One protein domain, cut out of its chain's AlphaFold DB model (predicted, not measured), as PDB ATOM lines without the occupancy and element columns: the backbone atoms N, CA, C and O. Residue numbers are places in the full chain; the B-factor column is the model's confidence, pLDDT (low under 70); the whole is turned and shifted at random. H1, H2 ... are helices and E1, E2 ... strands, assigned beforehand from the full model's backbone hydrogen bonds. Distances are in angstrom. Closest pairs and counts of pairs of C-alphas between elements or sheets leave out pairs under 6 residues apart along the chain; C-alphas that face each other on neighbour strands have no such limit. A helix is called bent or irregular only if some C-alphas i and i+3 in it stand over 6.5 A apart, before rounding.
ATOM      1  N   TYR A   6     179.941 -97.880 377.625       93.00
ATOM      2  CA  TYR A   6     179.881 -98.437 378.969       93.00
ATOM      3  C   TYR A   6     178.643 -99.306 379.187       93.00
ATOM      4  O   TYR A   6     177.574 -99.062 378.620       93.00
ATOM      5  N   GLY A   7     178.782-100.285 380.076       94.25
ATOM      6  CA  GLY A   7     177.698-101.096 380.617       94.25
ATOM      7  C   GLY A   7     177.649-100.940 382.131       94.25
ATOM      8  O   GLY A   7     178.687-100.939 382.793       94.25
ATOM      9  N   LEU A   8     176.451-100.772 382.693       93.00
ATOM     10  CA  LEU A   8     176.268-100.593 384.136       93.00
ATOM     11  C   LEU A   8     175.507-101.762 384.740       93.00
ATOM     12  O   LEU A   8     174.421-102.076 384.259       93.00
ATOM     13  N   PHE A   9     176.042-102.305 385.836       93.06
ATOM     14  CA  PHE A   9     175.382-103.298 386.687       93.06
ATOM     15  C   PHE A   9     174.848-104.513 385.920       93.06
ATOM     16  O   PHE A   9     173.762-105.007 386.210       93.06
ATOM     17  N   TRP A  10     175.616-104.976 384.939       97.00
ATOM     18  CA  TRP A  10     175.349-106.227 384.247       97.00
ATOM     19  C   TRP A  10     175.420-107.377 385.255       97.00
ATOM     20  O   TRP A  10     176.315-107.408 386.101       97.00
ATOM     21  N   GLN A  11     174.460-108.289 385.180       95.81
ATOM     22  CA  GLN A  11     174.347-109.459 386.033       95.81
ATOM     23  C   GLN A  11     175.379-110.495 385.608       95.81
ATOM     24  O   GLN A  11     175.501-110.837 384.425       95.81
ATOM     25  N   ARG A  12     176.127-111.012 386.579       94.88
ATOM     26  CA  ARG A  12     177.122-112.062 386.355       94.88
ATOM     27  C   ARG A  12     176.457-113.336 385.839       94.88
ATOM     28  O   ARG A  12     176.996-113.984 384.948       94.88
ATOM     29  N   GLU A  13     175.302-113.681 386.386       94.12
ATOM     30  CA  GLU A  13     174.565-114.919 386.118       94.12
ATOM     31  C   GLU A  13     173.938-114.938 384.721       94.12
ATOM     32  O   GLU A  13     173.675-116.001 384.178       94.12
ATOM     33  N   GLU A  14     173.740-113.769 384.115       95.69
ATOM     34  CA  GLU A  14     173.180-113.633 382.768       95.69
ATOM     35  C   GLU A  14     174.243-113.745 381.660       95.69
ATOM     36  O   GLU A  14     173.948-113.537 380.482       95.69
ATOM     37  N   VAL A  15     175.492-114.053 382.020       95.19
ATOM     38  CA  VAL A  15     176.583-114.313 381.077       95.19
ATOM     39  C   VAL A  15     176.865-115.810 381.031       95.19
ATOM     40  O   VAL A  15     177.205-116.424 382.041       95.19
ATOM     41  N   ASN A  16     176.849-116.391 379.831       93.81
ATOM     42  CA  ASN A  16     177.288-117.770 379.650       93.81
ATOM     43  C   ASN A  16     178.824-117.871 379.674       93.81
ATOM     44  O   ASN A  16     179.485-117.816 378.634       93.81
ATOM     45  N   TRP A  17     179.408-118.019 380.864       93.19
ATOM     46  CA  TRP A  17     180.864-118.074 381.069       93.19
ATOM     47  C   TRP A  17     181.546-119.316 380.478       93.19
ATOM     48  O   TRP A  17     182.756-119.291 380.226       93.19
ATOM     49  N   LYS A  18     180.798-120.412 380.288       90.81
ATOM     50  CA  LYS A  18     181.306-121.730 379.873       90.81
ATOM     51  C   LYS A  18     180.305-122.419 378.929       90.81
ATOM     52  O   LYS A  18     179.692-123.411 379.317       90.81
ATOM     53  N   PRO A  19     180.179-121.969 377.673       88.25
ATOM     54  CA  PRO A  19     179.111-122.400 376.759       88.25
ATOM     55  C   PRO A  19     179.278-123.817 376.180       88.25
ATOM     56  O   PRO A  19     178.578-124.188 375.243       88.25
ATOM     57  N   GLY A  20     180.193-124.625 376.722       84.75
ATOM     58  CA  GLY A  20     180.419-125.998 376.278       84.75
ATOM     59  C   GLY A  20     181.041-126.114 374.882       84.75
ATOM     60  O   GLY A  20     181.594-125.165 374.326       84.75
ATOM     61  N   GLN A  21     181.001-127.327 374.331       79.75
ATOM     62  CA  GLN A  21     181.621-127.649 373.048       79.75
ATOM     63  C   GLN A  21     180.842-127.013 371.886       79.75
ATOM     64  O   GLN A  21     179.635-127.197 371.769       79.75
ATOM     65  N   GLY A  22     181.539-126.268 371.023       76.25
ATOM     66  CA  GLY A  22     180.938-125.564 369.880       76.25
ATOM     67  C   GLY A  22     180.281-124.220 370.223       76.25
ATOM     68  O   GLY A  22     179.973-123.452 369.316       76.25
ATOM     69  N   GLY A  23     180.117-123.900 371.511       78.69
ATOM     70  CA  GLY A  23     179.644-122.599 371.973       78.69
ATOM     71  C   GLY A  23     180.775-121.573 372.084       78.69
ATOM     72  O   GLY A  23     181.896-121.893 372.481       78.69
ATOM     73  N   GLN A  24     180.486-120.313 371.762       85.00
ATOM     74  CA  GLN A  24     181.429-119.207 371.927       85.00
ATOM     75  C   GLN A  24     181.037-118.383 373.156       85.00
ATOM     76  O   GLN A  24     179.907-117.909 373.236       85.00
ATOM     77  N   PHE A  25     181.958-118.194 374.113       91.31
ATOM     78  CA  PHE A  25     181.736-117.268 375.237       91.31
ATOM     79  C   PHE A  25     181.510-115.889 374.635       91.31
ATOM     80  O   PHE A  25     182.279-115.545 373.752       91.31
ATOM     81  N   ARG A  26     180.512-115.117 375.065       93.62
ATOM     82  CA  ARG A  26     180.237-113.765 374.551       93.62
ATOM     83  C   ARG A  26     179.839-112.836 375.682       93.62
ATOM     84  O   ARG A  26     179.238-113.276 376.658       93.62
ATOM     85  N   LEU A  27     180.161-111.555 375.533       96.50
ATOM     86  CA  LEU A  27     179.753-110.503 376.456       96.50
ATOM     87  C   LEU A  27     178.850-109.538 375.691       96.50
ATOM     88  O   LEU A  27     179.274-108.459 375.280       96.50
ATOM     89  N   LEU A  28     177.626-109.988 375.419       97.25
ATOM     90  CA  LEU A  28     176.713-109.285 374.528       97.25
ATOM     91  C   LEU A  28     176.036-108.110 375.231       97.25
ATOM     92  O   LEU A  28     175.459-108.252 376.308       97.25
ATOM     93  N   GLY A  29     176.057-106.958 374.570       97.38
ATOM     94  CA  GLY A  29     175.237-105.811 374.928       97.38
ATOM     95  C   GLY A  29     174.405-105.355 373.744       97.38
ATOM     96  O   GLY A  29     174.784-105.565 372.593       97.38
ATOM     97  N   ARG A  30     173.296-104.675 374.026       96.69
ATOM     98  CA  ARG A  30     172.475-104.000 373.026       96.69
ATOM     99  C   ARG A  30     172.374-102.500 373.263       96.69
ATOM    100  O   ARG A  30     172.386-102.019 374.397       96.69
ATOM    101  N   ASN A  31     172.208-101.776 372.168       94.81
ATOM    102  CA  ASN A  31     171.843-100.369 372.140       94.81
ATOM    103  C   ASN A  31     170.584-100.245 371.277       94.81
ATOM    104  O   ASN A  31     170.540-100.766 370.165       94.81
ATOM    105  N   GLY A  32     169.532 -99.633 371.822       92.50
ATOM    106  CA  GLY A  32     168.204 -99.654 371.211       92.50
ATOM    107  C   GLY A  32     167.446-100.974 371.409       92.50
ATOM    108  O   GLY A  32     167.923-101.923 372.037       92.50
ATOM    109  N   VAL A  33     166.210-100.998 370.902       90.62
ATOM    110  CA  VAL A  33     165.254-102.115 371.055       90.62
ATOM    111  C   VAL A  33     164.709-102.573 369.700       90.62
ATOM    112  O   VAL A  33     164.506-103.766 369.489       90.62
ATOM    113  N   ASN A  34     164.490-101.648 368.760       89.00
ATOM    114  CA  ASN A  34     163.893-101.910 367.448       89.00
ATOM    115  C   ASN A  34     164.764-101.351 366.316       89.00
ATOM    116  O   ASN A  34     165.464-100.356 366.504       89.00
ATOM    117  N   LYS A  35     164.701-101.976 365.132       83.94
ATOM    118  CA  LYS A  35     165.344-101.461 363.912       83.94
ATOM    119  C   LYS A  35     164.761-100.080 363.528       83.94
ATOM    120  O   LYS A  35     163.587 -99.841 363.810       83.94
ATOM    121  N   PRO A  36     165.550 -99.181 362.899       83.94
ATOM    122  CA  PRO A  36     166.967 -99.339 362.542       83.94
ATOM    123  C   PRO A  36     167.941 -99.054 363.701       83.94
ATOM    124  O   PRO A  36     169.133 -99.285 363.556       83.94
ATOM    125  N   GLY A  37     167.457 -98.572 364.851       87.00
ATOM    126  CA  GLY A  37     168.304 -98.168 365.984       87.00
ATOM    127  C   GLY A  37     168.816 -99.308 366.871       87.00
ATOM    128  O   GLY A  37     169.564 -99.045 367.806       87.00
ATOM    129  N   LEU A  38     168.398-100.553 366.621       93.00
ATOM    130  CA  LEU A  38     168.852-101.726 367.363       93.00
ATOM    131  C   LEU A  38     170.232-102.169 366.887       93.00
ATOM    132  O   LEU A  38     170.411-102.497 365.715       93.00
ATOM    133  N   ARG A  39     171.158-102.286 367.833       94.44
ATOM    134  CA  ARG A  39     172.483-102.873 367.644       94.44
ATOM    135  C   ARG A  39     172.776-103.858 368.761       94.44
ATOM    136  O   ARG A  39     172.361-103.636 369.897       94.44
ATOM    137  N   VAL A  40     173.512-104.913 368.436       96.62
ATOM    138  CA  VAL A  40     174.061-105.877 369.395       96.62
ATOM    139  C   VAL A  40     175.558-105.953 369.142       96.62
ATOM    140  O   VAL A  40     175.967-106.087 367.995       96.62
ATOM    141  N   ALA A  41     176.361-105.852 370.192       96.81
ATOM    142  CA  ALA A  41     177.816-105.877 370.113       96.81
ATOM    143  C   ALA A  41     178.394-106.835 371.153       96.81
ATOM    144  O   ALA A  41     177.777-107.080 372.193       96.81
ATOM    145  N   ASP A  42     179.585-107.359 370.873       96.31
ATOM    146  CA  ASP A  42     180.326-108.213 371.798       96.31
ATOM    147  C   ASP A  42     181.493-107.457 372.443       96.31
ATOM    148  O   ASP A  42     182.428-107.018 371.775       96.31
ATOM    149  N   PHE A  43     181.449-107.328 373.768       96.81
ATOM    150  CA  PHE A  43     182.382-106.514 374.545       96.81
ATOM    151  C   PHE A  43     183.540-107.301 375.174       96.81
ATOM    152  O   PHE A  43     184.308-106.741 375.961       96.81
ATOM    153  N   ARG A  44     183.713-108.589 374.843       95.56
ATOM    154  CA  ARG A  44     184.796-109.426 375.407       95.56
ATOM    155  C   ARG A  44     186.190-108.833 375.226       95.56
ATOM    156  O   ARG A  44     187.024-108.950 376.121       95.56
ATOM    157  N   GLU A  45     186.421-108.187 374.094       94.19
ATOM    158  CA  GLU A  45     187.733-107.682 373.683       94.19
ATOM    159  C   GLU A  45     187.955-106.215 374.084       94.19
ATOM    160  O   GLU A  45     188.853-105.550 373.575       94.19
ATOM    161  N   GLN A  46     187.140-105.669 374.989       93.50
ATOM    162  CA  GLN A  46     187.260-104.274 375.399       93.50
ATOM    163  C   GLN A  46     188.553-104.004 376.203       93.50
ATOM    164  O   GLN A  46     189.025-104.857 376.959       93.50
ATOM    165  N   THR A  47     189.102-102.796 376.057       91.19
ATOM    166  CA  THR A  47     190.109-102.172 376.932       91.19
ATOM    167  C   THR A  47     189.428-101.103 377.774       91.19
ATOM    168  O   THR A  47     188.490-100.454 377.315       91.19
ATOM    169  N   GLY A  48     189.823-100.931 379.033       88.88
ATOM    170  CA  GLY A  48     188.953-100.180 379.925       88.88
ATOM    171  C   GLY A  48     189.211-100.308 381.408       88.88
ATOM    172  O   GLY A  48     190.246-100.790 381.868       88.88
ATOM    173  N   VAL A  49     188.183 -99.922 382.151       89.06
ATOM    174  CA  VAL A  49     188.036-100.185 383.579       89.06
ATOM    175  C   VAL A  49     186.784-101.018 383.796       89.06
ATOM    176  O   VAL A  49     185.778-100.832 383.112       89.06
ATOM    177  N   TYR A  50     186.828-101.923 384.766       92.06
ATOM    178  CA  TYR A  50     185.639-102.600 385.270       92.06
ATOM    179  C   TYR A  50     185.536-102.470 386.784       92.06
ATOM    180  O   TYR A  50     186.530-102.299 387.494       92.06
ATOM    181  N   ILE A  51     184.305-102.573 387.263       90.88
ATOM    182  CA  ILE A  51     183.947-102.584 388.674       90.88
ATOM    183  C   ILE A  51     183.114-103.836 388.909       90.88
ATOM    184  O   ILE A  51     182.127-104.041 388.210       90.88
ATOM    185  N   LEU A  52     183.506-104.652 389.880       91.44
ATOM    186  CA  LEU A  52     182.721-105.772 390.383       91.44
ATOM    187  C   LEU A  52     181.992-105.323 391.645       91.44
ATOM    188  O   LEU A  52     182.590-104.686 392.515       91.44
ATOM    189  N   TYR A  53     180.724-105.683 391.748       90.00
ATOM    190  CA  TYR A  53     179.875-105.410 392.895       90.00
ATOM    191  C   TYR A  53     179.449-106.726 393.523       90.00
ATOM    192  O   TYR A  53     179.142-107.672 392.805       90.00
ATOM    193  N   GLY A  54     179.408-106.756 394.848       88.69
ATOM    194  CA  GLY A  54     178.735-107.796 395.614       88.69
ATOM    195  C   GLY A  54     177.641-107.200 396.494       88.69
ATOM    196  O   GLY A  54     177.227-106.048 396.322       88.69
ATOM    197  N   ASN A  55     177.215-107.968 397.493       84.62
ATOM    198  CA  ASN A  55     176.108-107.605 398.385       84.62
ATOM    199  C   ASN A  55     176.337-106.309 399.181       84.62
ATOM    200  O   ASN A  55     175.384-105.606 399.505       84.62
ATOM    201  N   TYR A  56     177.594-105.977 399.481       83.31
ATOM    202  CA  TYR A  56     177.961-104.821 400.311       83.31
ATOM    203  C   TYR A  56     178.496-103.629 399.503       83.31
ATOM    204  O   TYR A  56     179.043-102.691 400.077       83.31
ATOM    205  N   GLY A  57     178.347-103.650 398.174       83.19
ATOM    206  CA  GLY A  57     178.824-102.591 397.283       83.19
ATOM    207  C   GLY A  57     180.004-103.031 396.421       83.19
ATOM    208  O   GLY A  57     180.023-104.153 395.917       83.19
ATOM    209  N   VAL A  58     180.964-102.131 396.194       86.44
ATOM    210  CA  VAL A  58     182.121-102.398 395.324       86.44
ATOM    211  C   VAL A  58     183.005-103.477 395.947       86.44
ATOM    212  O   VAL A  58     183.597-103.273 397.002       86.44
ATOM    213  N   PHE A  59     183.120-104.608 395.259       84.75
ATOM    214  CA  PHE A  59     184.018-105.701 395.620       84.75
ATOM    215  C   PHE A  59     185.423-105.480 395.053       84.75
ATOM    216  O   PHE A  59     186.425-105.711 395.728       84.75
ATOM    217  N   ARG A  60     185.515-105.027 393.796       84.81
ATOM    218  CA  ARG A  60     186.798-104.833 393.112       84.81
ATOM    219  C   ARG A  60     186.706-103.795 392.007       84.81
ATOM    220  O   ARG A  60     185.704-103.717 391.308       84.81
ATOM    221  N   VAL A  61     187.801-103.077 391.790       87.31
ATOM    222  CA  VAL A  61     188.029-102.257 390.595       87.31
ATOM    223  C   VAL A  61     189.257-102.801 389.874       87.31
ATOM    224  O   VAL A  61     190.230-103.191 390.521       87.31
ATOM    225  N   GLY A  62     189.220-102.859 388.546       83.50
ATOM    226  CA  GLY A  62     190.350-103.334 387.756       83.50
ATOM    227  C   GLY A  62     190.506-102.609 386.429       83.50
ATOM    228  O   GLY A  62     189.542-102.112 385.855       83.50
ATOM    229  N   ILE A  63     191.748-102.577 385.949       85.81
ATOM    230  CA  ILE A  63     192.140-101.970 384.675       85.81
ATOM    231  C   ILE A  63     192.432-103.076 383.657       85.81
ATOM    232  O   ILE A  63     192.972-104.133 383.992       85.81
ATOM    233  N   VAL A  64     192.073-102.817 382.404       86.69
ATOM    234  CA  VAL A  64     192.241-103.703 381.256       86.69
ATOM    235  C   VAL A  64     193.016-102.943 380.179       86.69
ATOM    236  O   VAL A  64     192.451-102.124 379.456       86.69
ATOM    237  N   THR A  65     194.325-103.183 380.107       78.75
ATOM    238  CA  THR A  65     195.251-102.496 379.186       78.75
ATOM    239  C   THR A  65     195.386-103.183 377.824       78.75
ATOM    240  O   THR A  65     195.796-102.553 376.858       78.75
ATOM    241  N   GLU A  66     195.023-104.461 377.740       82.19
ATOM    242  CA  GLU A  66     194.979-105.274 376.516       82.19
ATOM    243  C   GLU A  66     193.528-105.672 376.233       82.19
ATOM    244  O   GLU A  66     192.746-105.736 377.177       82.19
ATOM    245  N   SER A  67     193.168-105.969 374.982       80.88
ATOM    246  CA  SER A  67     191.817-106.392 374.564       80.88
ATOM    247  C   SER A  67     191.380-107.704 375.236       80.88
ATOM    248  O   SER A  67     191.481-108.772 374.656       80.88
ATOM    249  N   ARG A  68     191.024-107.672 376.527       88.62
ATOM    250  CA  ARG A  68     190.897-108.878 377.372       88.62
ATOM    251  C   ARG A  68     189.879-108.723 378.502       88.62
ATOM    252  O   ARG A  68     189.958-109.463 379.487       88.62
ATOM    253  N   LEU A  69     188.930-107.786 378.404       93.94
ATOM    254  CA  LEU A  69     187.917-107.564 379.446       93.94
ATOM    255  C   LEU A  69     187.188-108.864 379.811       93.94
ATOM    256  O   LEU A  69     187.136-109.239 380.980       93.94
ATOM    257  N   GLY A  70     186.681-109.584 378.811       94.19
ATOM    258  CA  GLY A  70     185.945-110.830 379.001       94.19
ATOM    259  C   GLY A  70     186.781-111.911 379.686       94.19
ATOM    260  O   GLY A  70     186.269-112.612 380.554       94.19
ATOM    261  N   ILE A  71     188.076-112.011 379.361       91.94
ATOM    262  CA  ILE A  71     188.996-112.943 380.030       91.94
ATOM    263  C   ILE A  71     189.164-112.554 381.500       91.94
ATOM    264  O   ILE A  71     188.989-113.403 382.363       91.94
ATOM    265  N   ARG A  72     189.422-111.273 381.802       91.56
ATOM    266  CA  ARG A  72     189.577-110.793 383.186       91.56
ATOM    267  C   ARG A  72     188.330-111.052 384.028       91.56
ATOM    268  O   ARG A  72     188.449-111.499 385.166       91.56
ATOM    269  N   LEU A  73     187.146-110.790 383.476       93.75
ATOM    270  CA  LEU A  73     185.879-111.069 384.154       93.75
ATOM    271  C   LEU A  73     185.675-112.576 384.368       93.75
ATOM    272  O   LEU A  73     185.282-112.990 385.456       93.75
ATOM    273  N   ARG A  74     186.007-113.407 383.373       93.06
ATOM    274  CA  ARG A  74     185.913-114.871 383.477       93.06
ATOM    275  C   ARG A  74     186.896-115.454 384.492       93.06
ATOM    276  O   ARG A  74     186.544-116.396 385.205       93.06
ATOM    277  N   ASP A  75     188.101-114.898 384.581       90.44
ATOM    278  CA  ASP A  75     189.088-115.278 385.592       90.44
ATOM    279  C   ASP A  75     188.535-114.988 386.993       90.44
ATOM    280  O   ASP A  75     188.595-115.851 387.866       90.44
ATOM    281  N   HIS A  76     187.907-113.823 387.202       89.19
ATOM    282  CA  HIS A  76     187.224-113.521 388.467       89.19
ATOM    283  C   HIS A  76     186.039-114.444 388.738       89.19
ATOM    284  O   HIS A  76     185.873-114.889 389.866       89.19
ATOM    285  N   HIS A  77     185.240-114.765 387.722       87.69
ATOM    286  CA  HIS A  77     184.135-115.716 387.859       87.69
ATOM    287  C   HIS A  77     184.621-117.115 388.273       87.69
ATOM    288  O   HIS A  77     183.929-117.820 388.996       87.69
ATOM    289  N   THR A  78     185.810-117.521 387.822       85.31
ATOM    290  CA  THR A  78     186.369-118.846 388.130       85.31
ATOM    291  C   THR A  78     187.072-118.883 389.487       85.31
ATOM    292  O   THR A  78     187.014-119.899 390.173       85.31
ATOM    293  N   ASN A  79     187.753-117.798 389.859       79.25
ATOM    294  CA  ASN A  79     188.600-117.746 391.052       79.25
ATOM    295  C   ASN A  79     187.851-117.339 392.326       79.25
ATOM    296  O   ASN A  79     188.353-117.603 393.417       79.25
ATOM    297  N   TYR A  80     186.695-116.685 392.196       76.94
ATOM    298  CA  TYR A  80     185.898-116.200 393.320       76.94
ATOM    299  C   TYR A  80     184.547-116.910 393.384       76.94
ATOM    300  O   TYR A  80     183.967-117.300 392.371       76.94
ATOM    301  N   SER A  81     184.054-117.081 394.604       70.31
ATOM    302  CA  SER A  81     182.743-117.652 394.883       70.31
ATOM    303  C   SER A  81     181.614-116.717 394.442       70.31
ATOM    304  O   SER A  81     181.773-115.498 394.354       70.31
ATOM    305  N   GLU A  82     180.432-117.287 394.207       61.94
ATOM    306  CA  GLU A  82     179.232-116.541 393.797       61.94
ATOM    307  C   GLU A  82     178.799-115.470 394.803       61.94
ATOM    308  O   GLU A  82     178.106-114.522 394.454       61.94
ATOM    309  N   HIS A  83     179.216-115.603 396.062       63.06
ATOM    310  CA  HIS A  83     178.857-114.677 397.132       63.06
ATOM    311  C   HIS A  83     179.751-113.434 397.192       63.06
ATOM    312  O   HIS A  83     179.449-112.502 397.940       63.06
ATOM    313  N   GLU A  84     180.845-113.405 396.428       79.25
ATOM    314  CA  GLU A  84     181.804-112.299 396.446       79.25
ATOM    315  C   GLU A  84     181.426-111.183 395.471       79.25
ATOM    316  O   GLU A  84     181.641-110.008 395.776       79.25
ATOM    317  N   TRP A  85     180.808-111.522 394.336       90.75
ATOM    318  CA  TRP A  85     180.278-110.538 393.397       90.75
ATOM    319  C   TRP A  85     179.151-111.116 392.531       90.75
ATOM    320  O   TRP A  85     179.207-112.270 392.116       90.75
ATOM    321  N   ASP A  86     178.152-110.288 392.245       92.50
ATOM    322  CA  ASP A  86     176.924-110.638 391.517       92.50
ATOM    323  C   ASP A  86     176.685-109.730 390.298       92.50
ATOM    324  O   ASP A  86     176.003-110.096 389.344       92.50
ATOM    325  N   ARG A  87     177.293-108.540 390.279       94.50
ATOM    326  CA  ARG A  87     177.137-107.562 389.201       94.50
ATOM    327  C   ARG A  87     178.463-106.956 388.802       94.50
ATOM    328  O   ARG A  87     179.408-106.890 389.587       94.50
ATOM    329  N   PHE A  88     178.517-106.413 387.596       94.75
ATOM    330  CA  PHE A  88     179.671-105.666 387.128       94.75
ATOM    331  C   PHE A  88     179.280-104.484 386.247       94.75
ATOM    332  O   PHE A  88     178.286-104.502 385.529       94.75
ATOM    333  N   SER A  89     180.096-103.438 386.294       93.81
ATOM    334  CA  SER A  89     180.074-102.344 385.326       93.81
ATOM    335  C   SER A  89     181.393-102.336 384.576       93.81
ATOM    336  O   SER A  89     182.430-102.690 385.136       93.81
ATOM    337  N   TRP A  90     181.371-101.897 383.328       94.00
ATOM    338  CA  TRP A  90     182.559-101.771 382.499       94.00
ATOM    339  C   TRP A  90     182.506-100.472 381.698       94.00
ATOM    340  O   TRP A  90     181.433 -99.986 381.344       94.00
ATOM    341  N   PHE A  91     183.680 -99.908 381.435       90.88
ATOM    342  CA  PHE A  91     183.870 -98.623 380.773       90.88
ATOM    343  C   PHE A  91     184.989 -98.781 379.752       90.88
ATOM    344  O   PHE A  91     186.128 -99.060 380.126       90.88
ATOM    345  N   GLY A  92     184.633 -98.685 378.476       90.00
ATOM    346  CA  GLY A  92     185.445 -99.118 377.351       90.00
ATOM    347  C   GLY A  92     186.034 -97.984 376.521       90.00
ATOM    348  O   GLY A  92     185.403 -96.942 376.334       90.00
ATOM    349  N   PHE A  93     187.227 -98.223 375.979       87.75
ATOM    350  CA  PHE A  93     187.958 -97.286 375.117       87.75
ATOM    351  C   PHE A  93     187.925 -97.662 373.630       87.75
ATOM    352  O   PHE A  93     188.221 -96.837 372.765       87.75
ATOM    353  N   ARG A  94     187.563 -98.904 373.305       90.31
ATOM    354  CA  ARG A  94     187.325 -99.363 371.934       90.31
ATOM    355  C   ARG A  94     185.905 -99.004 371.529       90.31
ATOM    356  O   ARG A  94     184.953 -99.465 372.160       90.31
ATOM    357  N   ALA A  95     185.754 -98.193 370.490       91.12
ATOM    358  CA  ALA A  95     184.442 -97.860 369.945       91.12
ATOM    359  C   ALA A  95     183.796 -99.093 369.297       91.12
ATOM    360  O   ALA A  95     184.498 -99.976 368.805       91.12
ATOM    361  N   VAL A  96     182.466 -99.137 369.269       92.44
ATOM    362  CA  VAL A  96     181.743-100.172 368.523       92.44
ATOM    363  C   VAL A  96     181.936 -99.929 367.027       92.44
ATOM    364  O   VAL A  96     181.808 -98.794 366.568       92.44
ATOM    365  N   ASP A  97     182.267-100.978 366.276       91.75
ATOM    366  CA  ASP A  97     182.276-100.935 364.815       91.75
ATOM    367  C   ASP A  97     180.837-101.013 364.305       91.75
ATOM    368  O   ASP A  97     180.074-101.920 364.643       91.75
ATOM    369  N   TRP A  98     180.448-100.021 363.512       86.38
ATOM    370  CA  TRP A  98     179.095 -99.911 362.974       86.38
ATOM    371  C   TRP A  98     178.871-100.813 361.755       86.38
ATOM    372  O   TRP A  98     177.762-100.841 361.228       86.38
ATOM    373  N   SER A  99     179.893-101.565 361.347       87.44
ATOM    374  CA  SER A  99     179.827-102.613 360.333       87.44
ATOM    375  C   SER A  99     179.665-103.970 361.032       87.44
ATOM    376  O   SER A  99     180.663-104.553 361.461       87.44
ATOM    377  N   PRO A 100     178.430-104.470 361.239       88.06
ATOM    378  CA  PRO A 100     178.235-105.770 361.868       88.06
ATOM    379  C   PRO A 100     178.820-106.899 361.012       88.06
ATOM    380  O   PRO A 100     178.880-106.800 359.786       88.06
ATOM    381  N   ASP A 101     179.226-107.980 361.673       89.31
ATOM    382  CA  ASP A 101     179.683-109.201 361.016       89.31
ATOM    383  C   ASP A 101     178.536-109.945 360.296       89.31
ATOM    384  O   ASP A 101     177.375-109.526 360.299       89.31
ATOM    385  N   GLU A 102     178.848-111.097 359.701       87.19
ATOM    386  CA  GLU A 102     177.874-111.976 359.034       87.19
ATOM    387  C   GLU A 102     176.710-112.425 359.941       87.19
ATOM    388  O   GLU A 102     175.644-112.806 359.459       87.19
ATOM    389  N   THR A 103     176.879-112.351 361.266       86.56
ATOM    390  CA  THR A 103     175.843-112.684 362.250       86.56
ATOM    391  C   THR A 103     174.980-111.484 362.644       86.56
ATOM    392  O   THR A 103     174.005-111.652 363.380       86.56
ATOM    393  N   GLY A 104     175.295-110.285 362.147       89.06
ATOM    394  CA  GLY A 104     174.643-109.037 362.537       89.06
ATOM    395  C   GLY A 104     175.193-108.437 363.837       89.06
ATOM    396  O   GLY A 104     174.618-107.474 364.347       89.06
ATOM    397  N   VAL A 105     176.277-108.993 364.395       92.75
ATOM    398  CA  VAL A 105     176.879-108.526 365.650       92.75
ATOM    399  C   VAL A 105     177.992-107.531 365.350       92.75
ATOM    400  O   VAL A 105     178.887-107.783 364.550       92.75
ATOM    401  N   CYS A 106     177.944-106.381 366.012       94.00
ATOM    402  CA  CYS A 106     178.972-105.359 365.913       94.00
ATOM    403  C   CYS A 106     180.248-105.780 366.657       94.00
ATOM    404  O   CYS A 106     180.201-106.218 367.814       94.00
ATOM    405  N   GLY A 107     181.391-105.595 365.997       91.69
ATOM    406  CA  GLY A 107     182.712-105.737 366.598       91.69
ATOM    407  C   GLY A 107     183.159-104.487 367.363       91.69
ATOM    408  O   GLY A 107     182.401-103.533 367.555       91.69
ATOM    409  N   LEU A 108     184.425-104.486 367.786       92.31
ATOM    410  CA  LEU A 108     185.076-103.345 368.432       92.31
ATOM    411  C   LEU A 108     186.266-102.865 367.598       92.31
ATOM    412  O   LEU A 108     187.195-103.633 367.339       92.31
ATOM    413  N   ASN A 109     186.287-101.574 367.283       89.19
ATOM    414  CA  ASN A 109     187.406-100.901 366.628       89.19
ATOM    415  C   ASN A 109     188.652-100.872 367.513       89.19
ATOM    416  O   ASN A 109     188.562-100.996 368.734       89.19
ATOM    417  N   ASP A 110     189.822-100.652 366.915       80.88
ATOM    418  CA  ASP A 110     191.046-100.520 367.693       80.88
ATOM    419  C   ASP A 110     191.022 -99.343 368.661       80.88
ATOM    420  O   ASP A 110     190.422 -98.292 368.414       80.88
ATOM    421  N   THR A 111     191.681 -99.555 369.803       69.69
ATOM    422  CA  THR A 111     191.837 -98.527 370.825       69.69
ATOM    423  C   THR A 111     192.543 -97.339 370.183       69.69
ATOM    424  O   THR A 111     193.667 -97.465 369.693       69.69
ATOM    425  N   ARG A 112     191.897 -96.172 370.184       65.38
ATOM    426  CA  ARG A 112     192.565 -94.937 369.765       65.38
ATOM    427  C   ARG A 112     193.718 -94.667 370.728       65.38
ATOM    428  O   ARG A 112     193.598 -94.952 371.916       65.38
ATOM    429  N   TYR A 113     194.828 -94.117 370.240       61.50
ATOM    430  CA  TYR A 113     195.889 -93.648 371.131       61.50
ATOM    431  C   TYR A 113     195.288 -92.568 372.038       61.50
ATOM    432  O   TYR A 113     194.851 -91.522 371.555       61.50
ATOM    433  N   LEU A 114     195.168 -92.865 373.328       64.12
ATOM    434  CA  LEU A 114     194.600 -91.942 374.299       64.12
ATOM    435  C   LEU A 114     195.735 -91.158 374.941       64.12
ATOM    436  O   LEU A 114     196.672 -91.750 375.474       64.12
ATOM    437  N   ASP A 115     195.633 -89.834 374.911       69.50
ATOM    438  CA  ASP A 115     196.492 -88.983 375.727       69.50
ATOM    439  C   ASP A 115     196.186 -89.219 377.220       69.50
ATOM    440  O   ASP A 115     195.027 -89.409 377.611       69.50
ATOM    441  N   ALA A 116     197.226 -89.215 378.054       66.38
ATOM    442  CA  ALA A 116     197.146 -89.455 379.490       66.38
ATOM    443  C   ALA A 116     196.184 -88.479 380.184       66.38
ATOM    444  O   ALA A 116     195.476 -88.867 381.113       66.38
ATOM    445  N   GLU A 117     196.091 -87.236 379.699       66.00
ATOM    446  CA  GLU A 117     195.162 -86.233 380.228       66.00
ATOM    447  C   GLU A 117     193.689 -86.644 380.040       66.00
ATOM    448  O   GLU A 117     192.874 -86.504 380.957       66.00
ATOM    449  N   ALA A 118     193.343 -87.219 378.881       68.38
ATOM    450  CA  ALA A 118     191.994 -87.720 378.621       68.38
ATOM    451  C   ALA A 118     191.651 -88.910 379.531       68.38
ATOM    452  O   ALA A 118     190.518 -89.029 379.992       68.38
ATOM    453  N   TRP A 119     192.640 -89.755 379.822       72.56
ATOM    454  CA  TRP A 119     192.522 -90.871 380.758       72.56
ATOM    455  C   TRP A 119     192.272 -90.405 382.194       72.56
ATOM    456  O   TRP A 119     191.347 -90.884 382.849       72.56
ATOM    457  N   ILE A 120     193.077 -89.456 382.680       67.00
ATOM    458  CA  ILE A 120     192.983 -88.925 384.046       67.00
ATOM    459  C   ILE A 120     191.614 -88.278 384.270       67.00
ATOM    460  O   ILE A 120     190.951 -88.590 385.258       67.00
ATOM    461  N   ARG A 121     191.154 -87.450 383.325       70.44
ATOM    462  CA  ARG A 121     189.854 -86.769 383.405       70.44
ATOM    463  C   ARG A 121     188.674 -87.746 383.465       70.44
ATOM    464  O   ARG A 121     187.726 -87.542 384.228       70.44
ATOM    465  N   ASP A 122     188.716 -88.805 382.665       71.31
ATOM    466  CA  ASP A 122     187.625 -89.777 382.596       71.31
ATOM    467  C   ASP A 122     187.565 -90.668 383.845       71.31
ATOM    468  O   ASP A 122     186.471 -90.977 384.327       71.31
ATOM    469  N   ILE A 123     188.725 -91.029 384.409       74.75
ATOM    470  CA  ILE A 123     188.823 -91.753 385.683       74.75
ATOM    471  C   ILE A 123     188.389 -90.872 386.853       74.75
ATOM    472  O   ILE A 123     187.635 -91.333 387.707       74.75
ATOM    473  N   GLU A 124     188.806 -89.607 386.887       67.50
ATOM    474  CA  GLU A 124     188.347 -88.639 387.886       67.50
ATOM    475  C   GLU A 124     186.816 -88.516 387.862       67.50
ATOM    476  O   GLU A 124     186.162 -88.645 388.897       67.50
ATOM    477  N   SER A 125     186.226 -88.380 386.672       69.56
ATOM    478  CA  SER A 125     184.770 -88.305 386.492       69.56
ATOM    479  C   SER A 125     184.054 -89.565 386.994       69.56
ATOM    480  O   SER A 125     182.998 -89.481 387.631       69.56
ATOM    481  N   LEU A 126     184.637 -90.741 386.742       71.69
ATOM    482  CA  LEU A 126     184.131 -92.025 387.220       71.69
ATOM    483  C   LEU A 126     184.193 -92.127 388.750       71.69
ATOM    484  O   LEU A 126     183.218 -92.543 389.376       71.69
ATOM    485  N   LEU A 127     185.303 -91.706 389.357       69.50
ATOM    486  CA  LEU A 127     185.506 -91.708 390.807       69.50
ATOM    487  C   LEU A 127     184.574 -90.721 391.520       69.50
ATOM    488  O   LEU A 127     183.944 -91.092 392.508       69.50
ATOM    489  N   ILE A 128     184.409 -89.503 390.999       64.25
ATOM    490  CA  ILE A 128     183.444 -88.524 391.526       64.25
ATOM    491  C   ILE A 128     182.027 -89.102 391.474       64.25
ATOM    492  O   ILE A 128     181.288 -89.023 392.456       64.25
ATOM    493  N   ARG A 129     181.641 -89.728 390.355       66.50
ATOM    494  CA  ARG A 129     180.310 -90.330 390.211       66.50
ATOM    495  C   ARG A 129     180.090 -91.495 391.173       66.50
ATOM    496  O   ARG A 129     178.991 -91.615 391.713       66.50
ATOM    497  N   ALA A 130     181.099 -92.342 391.357       65.31
ATOM    498  CA  ALA A 130     181.025 -93.505 392.230       65.31
ATOM    499  C   ALA A 130     181.010 -93.122 393.721       65.31
ATOM    500  O   ALA A 130     180.302 -93.757 394.496       65.31
ATOM    501  N   MET A 131     181.762 -92.088 394.119       66.44
ATOM    502  CA  MET A 131     181.922 -91.693 395.527       66.44
ATOM    503  C   MET A 131     180.951 -90.593 395.981       66.44
ATOM    504  O   MET A 131     180.757 -90.424 397.181       66.44
ATOM    505  N   GLY A 132     180.348 -89.842 395.053       60.69
ATOM    506  CA  GLY A 132     179.368 -88.791 395.345       60.69
ATOM    507  C   GLY A 132     179.812 -87.760 396.398       60.69
ATOM    508  O   GLY A 132     179.033 -87.496 397.317       60.69
ATOM    509  N   PRO A 133     181.030 -87.185 396.323       53.78
ATOM    510  CA  PRO A 133     181.499 -86.237 397.327       53.78
ATOM    511  C   PRO A 133     180.595 -84.995 397.361       53.78
ATOM    512  O   PRO A 133     180.331 -84.361 396.341       53.78
ATOM    513  N   THR A 134     180.139 -84.628 398.558       47.19
ATOM    514  CA  THR A 134     179.084 -83.629 398.825       47.19
ATOM    515  C   THR A 134     179.402 -82.190 398.392       47.19
ATOM    516  O   THR A 134     178.524 -81.333 398.464       47.19
ATOM    517  N   GLY A 135     180.629 -81.903 397.939       48.19
ATOM    518  CA  GLY A 135     181.107 -80.551 397.617       48.19
ATOM    519  C   GLY A 135     181.311 -80.231 396.131       48.19
ATOM    520  O   GLY A 135     181.648 -79.092 395.820       48.19
ATOM    521  N   GLN A 136     181.137 -81.184 395.208       50.59
ATOM    522  CA  GLN A 136     181.379 -80.957 393.776       50.59
ATOM    523  C   GLN A 136     180.095 -81.055 392.949       50.59
ATOM    524  O   GLN A 136     179.351 -82.034 393.009       50.59
ATOM    525  N   ARG A 137     179.851 -80.032 392.123       50.00
ATOM    526  CA  ARG A 137     178.799 -80.049 391.106       50.00
ATOM    527  C   ARG A 137     179.262 -80.963 389.970       50.00
ATOM    528  O   ARG A 137     180.291 -80.703 389.357       50.00
ATOM    529  N   ILE A 138     178.513 -82.034 389.710       52.94
ATOM    530  CA  ILE A 138     178.799 -82.981 388.624       52.94
ATOM    531  C   ILE A 138     178.505 -82.278 387.293       52.94
ATOM    532  O   ILE A 138     177.387 -82.336 386.779       52.94
ATOM    533  N   GLU A 139     179.486 -81.573 386.740       47.91
ATOM    534  CA  GLU A 139     179.379 -81.049 385.386       47.91
ATOM    535  C   GLU A 139     179.737 -82.155 384.387       47.91
ATOM    536  O   GLU A 139     180.894 -82.493 384.182       47.91
ATOM    537  N   ASN A 140     178.702 -82.695 383.734       50.28
ATOM    538  CA  ASN A 140     178.790 -83.443 382.476       50.28
ATOM    539  C   ASN A 140     179.489 -84.817 382.524       50.28
ATOM    540  O   ASN A 140     180.484 -85.051 381.843       50.28
ATOM    541  N   PHE A 141     178.863 -85.788 383.193       55.50
ATOM    542  CA  PHE A 141     179.091 -87.215 382.924       55.50
ATOM    543  C   PHE A 141     178.530 -87.568 381.531       55.50
ATOM    544  O   PHE A 141     177.352 -87.898 381.396       55.50
ATOM    545  N   ARG A 142     179.337 -87.403 380.475       57.16
ATOM    546  CA  ARG A 142     178.926 -87.564 379.067       57.16
ATOM    547  C   ARG A 142     179.626 -88.743 378.391       57.16
ATOM    548  O   ARG A 142     180.265 -88.543 377.377       57.16
ATOM    549  N   TYR A 143     179.530 -89.965 378.902       66.81
ATOM    550  CA  TYR A 143     179.975 -91.108 378.090       66.81
ATOM    551  C   TYR A 143     179.071 -91.274 376.865       66.81
ATOM    552  O   TYR A 143     177.852 -91.132 376.988       66.81
ATOM    553  N   GLU A 144     179.668 -91.544 375.700       71.25
ATOM    554  CA  GLU A 144     178.966 -91.428 374.412       71.25
ATOM    555  C   GLU A 144     177.834 -92.451 374.279       71.25
ATOM    556  O   GLU A 144     176.724 -92.083 373.897       71.25
ATOM    557  N   GLU A 145     178.071 -93.715 374.655       86.94
ATOM    558  CA  GLU A 145     177.086 -94.777 374.431       86.94
ATOM    559  C   GLU A 145     176.916 -95.733 375.621       86.94
ATOM    560  O   GLU A 145     177.832 -96.458 376.017       86.94
ATOM    561  N   ARG A 146     175.693 -95.792 376.162       90.81
ATOM    562  CA  ARG A 146     175.289 -96.822 377.127       90.81
ATOM    563  C   ARG A 146     174.851 -98.088 376.401       90.81
ATOM    564  O   ARG A 146     174.049 -98.023 375.467       90.81
ATOM    565  N   TRP A 147     175.298 -99.229 376.910       95.56
ATOM    566  CA  TRP A 147     174.903-100.551 376.444       95.56
ATOM    567  C   TRP A 147     174.199-101.330 377.557       95.56
ATOM    568  O   TRP A 147     174.658-101.406 378.702       95.56
ATOM    569  N   GLU A 148     173.038-101.880 377.217       96.44
ATOM    570  CA  GLU A 148     172.244-102.739 378.095       96.44
ATOM    571  C   GLU A 148     172.675-104.183 377.879       96.44
ATOM    572  O   GLU A 148     172.911-104.584 376.742       96.44
ATOM    573  N   GLN A 149     172.803-104.960 378.952       97.75
ATOM    574  CA  GLN A 149     173.159-106.367 378.830       97.75
ATOM    575  C   GLN A 149     172.134-107.100 377.966       97.75
ATOM    576  O   GLN A 149     170.933-106.832 378.044       97.75
ATOM    577  N   VAL A 150     172.617-108.027 377.145       97.31
ATOM    578  CA  VAL A 150     171.782-109.065 376.545       97.31
ATOM    579  C   VAL A 150     171.919-110.306 377.425       97.31
ATOM    580  O   VAL A 150     173.001-110.900 377.429       97.31
ATOM    581  N   PRO A 151     170.870-110.689 378.177       95.38
ATOM    582  CA  PRO A 151     170.916-111.888 378.998       95.38
ATOM    583  C   PRO A 151     171.114-113.139 378.148       95.38
ATOM    584  O   PRO A 151     170.635-113.199 377.013       95.38
ATOM    585  N   GLU A 152     171.764-114.161 378.703       93.06
ATOM    586  CA  GLU A 152     171.935-115.451 378.029       93.06
ATOM    587  C   GLU A 152     170.605-116.004 377.494       93.06
ATOM    588  O   GLU A 152     170.540-116.411 376.332       93.06
ATOM    589  N   SER A 153     169.541-115.963 378.304       94.06
ATOM    590  CA  SER A 153     168.203-116.448 377.931       94.06
ATOM    591  C   SER A 153     167.651-115.779 376.672       94.06
ATOM    592  O   SER A 153     166.906-116.395 375.910       94.06
ATOM    593  N   ASP A 154     168.047-114.531 376.435       95.56
ATOM    594  CA  ASP A 154     167.521-113.684 375.372       95.56
ATOM    595  C   ASP A 154     168.499-113.572 374.197       95.56
ATOM    596  O   ASP A 154     168.168-112.977 373.166       95.56
ATOM    597  N   ALA A 155     169.705-114.137 374.315       92.50
ATOM    598  CA  ALA A 155     170.763-113.987 373.324       92.50
ATOM    599  C   ALA A 155     170.294-114.422 371.929       92.50
ATOM    600  O   ALA A 155     170.468-113.684 370.963       92.50
ATOM    601  N   VAL A 156     169.617-115.571 371.820       92.31
ATOM    602  CA  VAL A 156     169.082-116.070 370.540       92.31
ATOM    603  C   VAL A 156     168.061-115.101 369.938       92.31
ATOM    604  O   VAL A 156     168.110-114.827 368.739       92.31
ATOM    605  N   TYR A 157     167.163-114.550 370.760       94.12
ATOM    606  CA  TYR A 157     166.160-113.584 370.310       94.12
ATOM    607  C   TYR A 157     166.826-112.338 369.714       94.12
ATOM    608  O   TYR A 157     166.512-111.939 368.589       94.12
ATOM    609  N   TRP A 158     167.776-111.747 370.439       94.81
ATOM    610  CA  TRP A 158     168.443-110.525 370.004       94.81
ATOM    611  C   TRP A 158     169.327-110.747 368.782       94.81
ATOM    612  O   TRP A 158     169.279-109.934 367.860       94.81
ATOM    613  N   LEU A 159     170.058-111.863 368.734       92.38
ATOM    614  CA  LEU A 159     170.874-112.240 367.579       92.38
ATOM    615  C   LEU A 159     170.011-112.413 366.324       92.38
ATOM    616  O   LEU A 159     170.315-111.825 365.292       92.38
ATOM    617  N   ASN A 160     168.885-113.124 366.413       92.75
ATOM    618  CA  ASN A 160     167.966-113.262 365.279       92.75
ATOM    619  C   ASN A 160     167.391-111.917 364.824       92.75
ATOM    620  O   ASN A 160     167.173-111.708 363.634       92.75
TER     621      ASN A 160
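What this domain is: This is residues 6 to 160 of the 168 residues of an uncharacterized protein of Urbifossiella limnaea (UniProt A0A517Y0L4). A strongly twisted sheet of seven strands makes the body, with H1 on one face at its E4 and E5 end, H3 on the same face at its E2 and E3 end, and the long link of residues 12 to 27 looping out between these two helices. The small hairpin of E7 and E8 is partly face to face with the E3 end of the sheet, strands crossed, while H2 only grazes the sheet toward one end of the longest axis, where the link of residues 132 to 144 runs farther out still. The printed part has 155 residues with three named helices and nine named strands, in the order E1 E2 E3 E4 E5 H1 E6 E7 E8 H2 E9 H3, and its class is mixed, helices and strands. The large sheet runs E3 E2 E9 E1 E6 E4 E5 and is mixed; the whole is compact, with a radius of gyration of the C-alphas of 16.0 A and spans of 50 by 37 by 28 A.

How they stand to each other: E1, residues 6 to 11, is the parallel neighbour of E9, residues 145 to 149, with N 147 and O 6 at 2.9 A. On its other side E1 is antiparallel to E6, residues 87 to 92, with N 7 and O 90 at 3.0 A. E2, residues 28 to 31, and E3, residues 39 to 42, form a hairpin, with N 29 and O 41 at 2.9 A; E3 is an edge strand. E9 pairs in a staggered way, with E1 over residues 146 to 147 and with E2 over residues 148 to 149, where N 30 and O 148 are 2.7 A apart. E4, residues 48 to 54, and E5, residues 57 to 64, form a hairpin, with N 50 and O 62 at 2.9 A. E4 is antiparallel to E6 at 170 degrees, with N 51 and O 89 at 2.8 A. H1, residues 69 to 79, is on the sheet, two layers with a helix on one face; its closest C-alphas to E4 are Leu 69 and Gly 48, 7.5 A. E5, H1 and E6 are a split strand-helix-strand unit, two strands running the same way with E4 between them, and its crossover is right-handed. The hairpin of E7, residues 96 to 100, and E8, residues 106 to 108, has N 97 and O 107 at 2.9 A. It makes a sandwich, two sheets face to face, with the large sheet, their strands at 86 degrees; the closest C-alphas of E3 and E8 are Ala 41 and Cys 106, 4.4 A. H2, residues 116 to 131, only grazes the sheet with its residues 122 to 130. H3, residues 152 to 160, is on the same face as H1 at a height over the sheet of 9.8 A. Every O i to N i+4 pair is within hydrogen-bond range in H1 and H2, but 3 of 5 are in H3.

Where its parts are: E1 begins at C-alpha 6, (179.881, -98.437, 378.969), and is 14.2 A long. E2 and E3 are each 10.4 A, E4 20.2 A, E5 20.9 A and E6 16.8 A. H1 measures 15.5 A, E7 9.4 A and E8 6.9 A. H2, 22.2 A, begins at C-alpha 116, (197.146, -89.455, 379.490). E9 is 13.0 A; H3, 13.5 A, ends at C-alpha 160, (167.966, -113.262, 365.279), and is irregular, with C-alphas 153 and 156 at 7.5 A.

The domain as a whole: The two C-alphas farthest apart, Gln 21 and Gly 135, are 53.1 A from each other. The printed part has no cut, and the links E1 to E2 and H2 to E9 are long. The mean pLDDT of the printed part is 83.9; 30 residues are under 70, among them residues 111 to 118 and 127 to 143.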